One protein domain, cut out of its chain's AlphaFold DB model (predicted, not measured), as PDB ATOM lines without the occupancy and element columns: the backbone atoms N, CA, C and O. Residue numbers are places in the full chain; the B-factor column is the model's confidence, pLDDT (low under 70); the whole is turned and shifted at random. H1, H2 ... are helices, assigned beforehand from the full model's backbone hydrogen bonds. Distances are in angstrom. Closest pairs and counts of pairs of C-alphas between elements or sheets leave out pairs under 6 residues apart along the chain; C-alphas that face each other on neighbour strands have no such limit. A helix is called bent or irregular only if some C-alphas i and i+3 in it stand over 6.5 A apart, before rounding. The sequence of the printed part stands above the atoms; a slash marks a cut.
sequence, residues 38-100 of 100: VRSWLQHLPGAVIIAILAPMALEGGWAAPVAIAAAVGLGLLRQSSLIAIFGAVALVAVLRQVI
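This is residues 38 to 100 of the 100 residues of the protein "Branched-chain amino acid transport" of alpha proteobacterium BAL199 (UniProt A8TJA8). Three helices make a flat zigzag: H2 and H3 lie side by side, and long H1 meets H2 near one end as a V, its residues 38 to 50 sticking out. The printed part has 63 residues, all helix in class, in the order H1, H2, H3. It is loose, radius of gyration of the C-alphas 13.5 A, spanning 44 by 30 by 12 A.

H1, residues 38 to 60, starts at C-alpha 38 (10.629, -68.161, 16.059), measures 32.6 A and has a kink of 47 degrees near residue 45; it is only just irregular, C-alphas 43 and 46 being 7.0 A apart. H2 is residues 64 to 77, 20.1 A. H3, residues 82 to 99, 26.5 A, ends at C-alpha 99 (4.089, -35.723, 45.459).

H1 touches H2 with residues 54 to 59 alone, closest C-alphas Ala 58 and Pro 66, 4.8 A; this hairpin runs opposite ways at a shallow tilt of 32 degrees, only just short of steep. H2 and H3, also a hairpin, touch, closest C-alphas Ala 72 and Ala 89, 5.9 A, opposite ways at a shallow 18 degrees. H1 and H3 are apart. Every O i to N i+4 pair is within hydrogen-bond range in H2 and H3, 14 of 19 in H1.

The farthest C-alphas, Val 38 and Val 99, are 44.3 A apart. Both links are tight; the printed part has no cut. Thirty residues have pLDDT under 70, among them 71 to 86.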
ATOM      1  N   VAL A  38      11.380 -68.049  14.796       86.50
ATOM      2  CA  VAL A  38      10.629 -68.161  16.059       86.50
ATOM      3  C   VAL A  38      11.535 -67.946  17.271       86.50
ATOM      4  O   VAL A  38      11.191 -67.175  18.165       86.50
ATOM      5  N   ARG A  39      12.727 -68.553  17.293       84.81
ATOM      6  CA  ARG A  39      13.694 -68.355  18.383       84.81
ATOM      7  C   ARG A  39      14.157 -66.903  18.457       84.81
ATOM      8  O   ARG A  39      14.224 -66.343  19.551       84.81
ATOM      9  N   SER A  40      14.428 -66.294  17.300       86.12
ATOM     10  CA  SER A  40      14.831 -64.889  17.226       86.12
ATOM     11  C   SER A  40      13.723 -63.932  17.680       86.12
ATOM     12  O   SER A  40      14.002 -62.899  18.280       86.12
ATOM     13  N   TRP A  41      12.457 -64.284  17.482       87.94
ATOM     14  CA  TRP A  41      11.330 -63.535  18.037       87.94
ATOM     15  C   TRP A  41      11.195 -63.703  19.552       87.94
ATOM     16  O   TRP A  41      11.045 -62.718  20.276       87.94
ATOM     17  N   LEU A  42      11.308 -64.937  20.050       88.62
ATOM     18  CA  LEU A  42      11.187 -65.253  21.478       88.62
ATOM     19  C   LEU A  42      12.214 -64.519  22.351       88.62
ATOM     20  O   LEU A  42      11.884 -64.144  23.471       88.62
ATOM     21  N   GLN A  43      13.428 -64.268  21.854       87.62
ATOM     22  CA  GLN A  43      14.439 -63.490  22.591       87.62
ATOM     23  C   GLN A  43      14.094 -61.991  22.722       87.62
ATOM     24  O   GLN A  43      14.529 -61.360  23.681       87.62
ATOM     25  N   HIS A  44      13.293 -61.423  21.812       90.38
ATOM     26  CA  HIS A  44      12.887 -60.006  21.850       90.38
ATOM     27  C   HIS A  44      11.542 -59.783  22.563       90.38
ATOM     28  O   HIS A  44      11.266 -58.687  23.055       90.38
ATOM     29  N   LEU A  45      10.720 -60.831  22.661       90.38
ATOM     30  CA  LEU A  45       9.399 -60.812  23.294       90.38
ATOM     31  C   LEU A  45       9.379 -60.222  24.719       90.38
ATOM     32  O   LEU A  45       8.519 -59.380  24.972       90.38
ATOM     33  N   PRO A  46      10.299 -60.574  25.643       85.06
ATOM     34  CA  PRO A  46      10.270 -60.047  27.008       85.06
ATOM     35  C   PRO A  46      10.345 -58.516  27.067       85.06
ATOM     36  O   PRO A  46       9.583 -57.894  27.802       85.06
ATOM     37  N   GLY A  47      11.220 -57.905  26.262       83.12
ATOM     38  CA  GLY A  47      11.341 -56.447  26.189       83.12
ATOM     39  C   GLY A  47      10.118 -55.798  25.541       83.12
ATOM     40  O   GLY A  47       9.600 -54.806  26.050       83.12
ATOM     41  N   ALA A  48       9.609 -56.395  24.460       88.06
ATOM     42  CA  ALA A  48       8.438 -55.888  23.749       88.06
ATOM     43  C   ALA A  48       7.169 -55.896  24.618       88.06
ATOM     44  O   ALA A  48       6.430 -54.914  24.624       88.06
ATOM     45  N   VAL A  49       6.931 -56.966  25.387       89.38
ATOM     46  CA  VAL A  49       5.765 -57.077  26.282       89.38
ATOM     47  C   VAL A  49       5.807 -56.020  27.382       89.38
ATOM     48  O   VAL A  49       4.785 -55.403  27.667       89.38
ATOM     49  N   ILE A  50       6.982 -55.767  27.969       84.69
ATOM     50  CA  ILE A  50       7.146 -54.701  28.965       84.69
ATOM     51  C   ILE A  50       6.751 -53.354  28.351       84.69
ATOM     52  O   ILE A  50       5.915 -52.652  28.914       84.69
ATOM     53  N   ILE A  51       7.283 -53.011  27.174       83.56
ATOM     54  CA  ILE A  51       6.948 -51.747  26.501       83.56
ATOM     55  C   ILE A  51       5.453 -51.677  26.163       83.56
ATOM     56  O   ILE A  51       4.841 -50.638  26.378       83.56
ATOM     57  N   ALA A  52       4.845 -52.769  25.696       87.25
ATOM     58  CA  ALA A  52       3.422 -52.813  25.361       87.25
ATOM     59  C   ALA A  52       2.507 -52.552  26.570       87.25
ATOM     60  O   ALA A  52       1.447 -51.957  26.407       87.25
ATOM     61  N   ILE A  53       2.916 -52.965  27.775       83.75
ATOM     62  CA  ILE A  53       2.183 -52.691  29.021       83.75
ATOM     63  C   ILE A  53       2.426 -51.252  29.490       83.75
ATOM     64  O   ILE A  53       1.503 -50.579  29.941       83.75
ATOM     65  N   LEU A  54       3.663 -50.764  29.380       77.62
ATOM     66  CA  LEU A  54       4.035 -49.429  29.851       77.62
ATOM     67  C   LEU A  54       3.536 -48.307  28.929       77.62
ATOM     68  O   LEU A  54       3.243 -47.215  29.409       77.62
ATOM     69  N   ALA A  55       3.416 -48.554  27.625       82.00
ATOM     70  CA  ALA A  55       2.959 -47.574  26.644       82.00
ATOM     71  C   ALA A  55       1.582 -46.956  26.975       82.00
ATOM     72  O   ALA A  55       1.515 -45.731  27.065       82.00
ATOM     73  N   PRO A  56       0.498 -47.724  27.217       79.69
ATOM     74  CA  PRO A  56      -0.789 -47.136  27.593       79.69
ATOM     75  C   PRO A  56      -0.719 -46.417  28.944       79.69
ATOM     76  O   PRO A  56      -1.282 -45.337  29.086       79.69
ATOM     77  N   MET A  57       0.054 -46.939  29.905       75.56
ATOM     78  CA  MET A  57       0.259 -46.262  31.190       75.56
ATOM     79  C   MET A  57       0.899 -44.878  31.012       75.56
ATOM     80  O   MET A  57       0.511 -43.932  31.694       75.56
ATOM     81  N   ALA A  58       1.854 -44.746  30.084       73.00
ATOM     82  CA  ALA A  58       2.493 -43.472  29.758       73.00
ATOM     83  C   ALA A  58       1.534 -42.478  29.087       73.00
ATOM     84  O   ALA A  58       1.680 -41.274  29.280       73.00
ATOM     85  N   LEU A  59       0.581 -42.975  28.294       75.38
ATOM     86  CA  LEU A  59      -0.384 -42.150  27.566       75.38
ATOM     87  C   LEU A  59      -1.535 -41.671  28.462       75.38
ATOM     88  O   LEU A  59      -1.962 -40.526  28.341       75.38
ATOM     89  N   GLU A  60      -2.023 -42.518  29.368       77.06
ATOM     90  CA  GLU A  60      -3.180 -42.214  30.224       77.06
ATOM     91  C   GLU A  60      -2.801 -41.489  31.528       77.06
ATOM     92  O   GLU A  60      -3.602 -40.729  32.070       77.06
ATOM     93  N   GLY A  61      -1.581 -41.684  32.042       66.56
ATOM     94  CA  GLY A  61      -1.175 -41.214  33.374       66.56
ATOM     95  C   GLY A  61      -0.639 -39.778  33.470       66.56
ATOM     96  O   GLY A  61      -0.042 -39.424  34.489       66.56
ATOM     97  N   GLY A  62      -0.810 -38.945  32.437       71.56
ATOM     98  CA  GLY A  62      -0.259 -37.582  32.396       71.56
ATOM     99  C   GLY A  62       1.278 -37.550  32.413       71.56
ATOM    100  O   GLY A  62       1.932 -38.568  32.215       71.56
ATOM    101  N   TRP A  63       1.890 -36.385  32.660       71.19
ATOM    102  CA  TRP A  63       3.358 -36.201  32.621       71.19
ATOM    103  C   TRP A  63       4.129 -37.011  33.681       71.19
ATOM    104  O   TRP A  63       5.324 -37.255  33.524       71.19
ATOM    105  N   ALA A  64       3.454 -37.472  34.734       64.00
ATOM    106  CA  ALA A  64       4.047 -38.269  35.803       64.00
ATOM    107  C   ALA A  64       4.377 -39.714  35.387       64.00
ATOM    108  O   ALA A  64       5.409 -40.260  35.781       64.00
ATOM    109  N   ALA A  65       3.523 -40.340  34.573       67.81
ATOM    110  CA  ALA A  65       3.709 -41.719  34.131       67.81
ATOM    111  C   ALA A  65       4.970 -41.947  33.269       67.81
ATOM    112  O   ALA A  65       5.734 -42.859  33.593       67.81
ATOM    113  N   PRO A  66       5.273 -41.139  32.231       67.81
ATOM    114  CA  PRO A  66       6.492 -41.318  31.448       67.81
ATOM    115  C   PRO A  66       7.762 -41.046  32.268       67.81
ATOM    116  O   PRO A  66       8.766 -41.718  32.044       67.81
ATOM    117  N   VAL A  67       7.728 -40.145  33.260       70.25
ATOM    118  CA  VAL A  67       8.861 -39.905  34.178       70.25
ATOM    119  C   VAL A  67       9.103 -41.113  35.089       70.25
ATOM    120  O   VAL A  67      10.243 -41.552  35.235       70.25
ATOM    121  N   ALA A  68       8.044 -41.701  35.653       65.75
ATOM    122  CA  ALA A  68       8.149 -42.914  36.463       65.75
ATOM    123  C   ALA A  68       8.658 -44.112  35.642       65.75
ATOM    124  O   ALA A  68       9.503 -44.872  36.115       65.75
ATOM    125  N   ILE A  69       8.197 -44.250  34.394       67.75
ATOM    126  CA  ILE A  69       8.657 -45.284  33.457       67.75
ATOM    127  C   ILE A  69      10.130 -45.077  33.097       67.75
ATOM    128  O   ILE A  69      10.910 -46.024  33.174       67.75
ATOM    129  N   ALA A  70      10.536 -43.851  32.759       73.31
ATOM    130  CA  ALA A  70      11.925 -43.528  32.443       73.31
ATOM    131  C   ALA A  70      12.856 -43.806  33.632       73.31
ATOM    132  O   ALA A  70      13.930 -44.383  33.458       73.31
ATOM    133  N   ALA A  71      12.426 -43.470  34.850       66.00
ATOM    134  CA  ALA A  71      13.198 -43.746  36.051       66.00
ATOM    135  C   ALA A  71      13.256 -45.249  36.386       66.00
ATOM    136  O   ALA A  71      14.321 -45.756  36.731       66.00
ATOM    137  N   ALA A  72      12.156 -45.992  36.218       65.06
ATOM    138  CA  ALA A  72      12.132 -47.443  36.403       65.06
ATOM    139  C   ALA A  72      13.025 -48.176  35.385       65.06
ATOM    140  O   ALA A  72      13.765 -49.089  35.755       65.06
ATOM    141  N   VAL A  73      13.009 -47.751  34.117       68.94
ATOM    142  CA  VAL A  73      13.900 -48.275  33.069       68.94
ATOM    143  C   VAL A  73      15.357 -47.916  33.374       68.94
ATOM    144  O   VAL A  73      16.220 -48.789  33.298       68.94
ATOM    145  N   GLY A  74      15.637 -46.680  33.797       67.88
ATOM    146  CA  GLY A  74      16.978 -46.244  34.199       67.88
ATOM    147  C   GLY A  74      17.548 -47.052  35.369       67.88
ATOM    148  O   GLY A  74      18.691 -47.504  35.312       67.88
ATOM    149  N   LEU A  75      16.733 -47.321  36.393       60.66
ATOM    150  CA  LEU A  75      17.106 -48.181  37.521       60.66
ATOM    151  C   LEU A  75      17.283 -49.649  37.102       60.66
ATOM    152  O   LEU A  75      18.177 -50.330  37.603       60.66
ATOM    153  N   GLY A  76      16.460 -50.137  36.169       60.50
ATOM    154  CA  GLY A  76      16.547 -51.499  35.635       60.50
ATOM    155  C   GLY A  76      17.803 -51.759  34.794       60.50
ATOM    156  O   GLY A  76      18.323 -52.878  34.799       60.50
ATOM    157  N   LEU A  77      18.312 -50.734  34.104       62.62
ATOM    158  CA  LEU A  77      19.540 -50.803  33.306       62.62
ATOM    159  C   LEU A  77      20.815 -50.775  34.165       62.62
ATOM    160  O   LEU A  77      21.823 -51.351  33.765       62.62
ATOM    161  N   LEU A  78      20.772 -50.196  35.370       57.25
ATOM    162  CA  LEU A  78      21.928 -50.043  36.272       57.25
ATOM    163  C   LEU A  78      22.291 -51.331  37.054       57.25
ATOM    164  O   LEU A  78      22.863 -51.313  38.140       57.25
ATOM    165  N   ARG A  79      21.922 -52.487  36.510       57.00
ATOM    166  CA  ARG A  79      21.882 -53.795  37.168       57.00
ATOM    167  C   ARG A  79      23.235 -54.235  37.760       57.00
ATOM    168  O   ARG A  79      24.156 -54.558  37.018       57.00
ATOM    169  N   GLN A  80      23.290 -54.420  39.086       50.12
ATOM    170  CA  GLN A  80      24.167 -55.427  39.721       50.12
ATOM    171  C   GLN A  80      23.490 -56.303  40.798       50.12
ATOM    172  O   GLN A  80      24.044 -57.337  41.154       50.12
ATOM    173  N   SER A  81      22.260 -56.028  41.256       59.16
ATOM    174  CA  SER A  81      21.495 -57.021  42.036       59.16
ATOM    175  C   SER A  81      19.979 -56.847  41.886       59.16
ATOM    176  O   SER A  81      19.422 -55.770  42.096       59.16
ATOM    177  N   SER A  82      19.288 -57.928  41.505       60.03
ATOM    178  CA  SER A  82      17.843 -57.927  41.217       60.03
ATOM    179  C   SER A  82      16.986 -57.501  42.416       60.03
ATOM    180  O   SER A  82      15.901 -56.968  42.225       60.03
ATOM    181  N   LEU A  83      17.474 -57.703  43.645       62.91
ATOM    182  CA  LEU A  83      16.768 -57.305  44.864       62.91
ATOM    183  C   LEU A  83      16.801 -55.788  45.076       62.91
ATOM    184  O   LEU A  83      15.755 -55.189  45.313       62.91
ATOM    185  N   ILE A  84      17.968 -55.152  44.926       62.50
ATOM    186  CA  ILE A  84      18.100 -53.697  45.107       62.50
ATOM    187  C   ILE A  84      17.287 -52.949  44.045       62.50
ATOM    188  O   ILE A  84      16.644 -51.953  44.359       62.50
ATOM    189  N   ALA A  85      17.234 -53.470  42.815       59.59
ATOM    190  CA  ALA A  85      16.419 -52.894  41.746       59.59
ATOM    191  C   ALA A  85      14.915 -52.898  42.081       59.59
ATOM    192  O   ALA A  85      14.234 -51.899  41.855       59.59
ATOM    193  N   ILE A  86      14.401 -53.989  42.661       62.03
ATOM    194  CA  ILE A  86      12.989 -54.093  43.061       62.03
ATOM    195  C   ILE A  86      12.683 -53.126  44.211       62.03
ATOM    196  O   ILE A  86      11.738 -52.347  44.112       62.03
ATOM    197  N   PHE A  87      13.491 -53.128  45.277       71.88
ATOM    198  CA  PHE A  87      13.276 -52.228  46.417       71.88
ATOM    199  C   PHE A  87      13.413 -50.749  46.027       71.88
ATOM    200  O   PHE A  87      12.594 -49.935  46.447       71.88
ATOM    201  N   GLY A  88      14.393 -50.408  45.186       68.44
ATOM    202  CA  GLY A  88      14.597 -49.047  44.689       68.44
ATOM    203  C   GLY A  88      13.444 -48.559  43.811       68.44
ATOM    204  O   GLY A  88      12.964 -47.445  44.004       68.44
ATOM    205  N   ALA A  89      12.944 -49.400  42.900       59.53
ATOM    206  CA  ALA A  89      11.793 -49.059  42.066       59.53
ATOM    207  C   ALA A  89      10.521 -48.851  42.904       59.53
ATOM    208  O   ALA A  89       9.809 -47.869  42.706       59.53
ATOM    209  N   VAL A  90      10.257 -49.731  43.876       71.56
ATOM    210  CA  VAL A  90       9.103 -49.602  44.783       71.56
ATOM    211  C   VAL A  90       9.202 -48.328  45.623       71.56
ATOM    212  O   VAL A  90       8.223 -47.590  45.716       71.56
ATOM    213  N   ALA A  91      10.373 -48.037  46.196       75.06
ATOM    214  CA  ALA A  91      10.593 -46.825  46.983       75.06
ATOM    215  C   ALA A  91      10.412 -45.554  46.139       75.06
ATOM    216  O   ALA A  91       9.739 -44.621  46.569       75.06
ATOM    217  N   LEU A  92      10.945 -45.536  44.915       67.88
ATOM    218  CA  LEU A  92      10.802 -44.400  44.010       67.88
ATOM    219  C   LEU A  92       9.338 -44.158  43.615       67.88
ATOM    220  O   LEU A  92       8.874 -43.020  43.663       67.88
ATOM    221  N   VAL A  93       8.595 -45.215  43.268       67.00
ATOM    222  CA  VAL A  93       7.159 -45.115  42.958       67.00
ATOM    223  C   VAL A  93       6.370 -44.636  44.177       67.00
ATOM    224  O   VAL A  93       5.487 -43.794  44.034       67.00
ATOM    225  N   ALA A  94       6.695 -45.129  45.375       74.12
ATOM    226  CA  ALA A  94       6.041 -44.701  46.608       74.12
ATOM    227  C   ALA A  94       6.243 -43.203  46.883       74.12
ATOM    228  O   ALA A  94       5.287 -42.523  47.248       74.12
ATOM    229  N   VAL A  95       7.454 -42.682  46.657       74.19
ATOM    230  CA  VAL A  95       7.763 -41.251  46.810       74.19
ATOM    231  C   VAL A  95       7.064 -40.415  45.738       74.19
ATOM    232  O   VAL A  95       6.414 -39.428  46.068       74.19
ATOM    233  N   LEU A  96       7.120 -40.825  44.467       65.75
ATOM    234  CA  LEU A  96       6.421 -40.137  43.370       65.75
ATOM    235  C   LEU A  96       4.912 -40.043  43.617       65.75
ATOM    236  O   LEU A  96       4.307 -39.014  43.335       65.75
ATOM    237  N   ARG A  97       4.314 -41.084  44.204       69.19
ATOM    238  CA  ARG A  97       2.887 -41.115  44.551       69.19
ATOM    239  C   ARG A  97       2.511 -40.210  45.729       69.19
ATOM    240  O   ARG A  97       1.330 -39.980  45.928       69.19
ATOM    241  N   GLN A  98       3.464 -39.753  46.540       71.12
ATOM    242  CA  GLN A  98       3.190 -38.792  47.620       71.12
ATOM    243  C   GLN A  98       3.258 -37.334  47.153       71.12
ATOM    244  O   GLN A  98       2.755 -36.455  47.847       71.12
ATOM    245  N   VAL A  99       3.907 -37.073  46.015       63.03
ATOM    246  CA  VAL A  99       4.089 -35.723  45.459       63.03
ATOM    247  C   VAL A  99       2.979 -35.358  44.457       63.03
ATOM    248  O   VAL A  99       2.773 -34.177  44.185       63.03
ATOM    249  N   ILE A 100       2.270 -36.359  43.926       54.28
ATOM    250  CA  ILE A 100       1.102 -36.243  43.031       54.28
ATOM    251  C   ILE A 100      -0.174 -36.408  43.851       54.28
ATOM    252  O   ILE A 100      -1.114 -35.615  43.631       54.28
TER     253      ILE A 100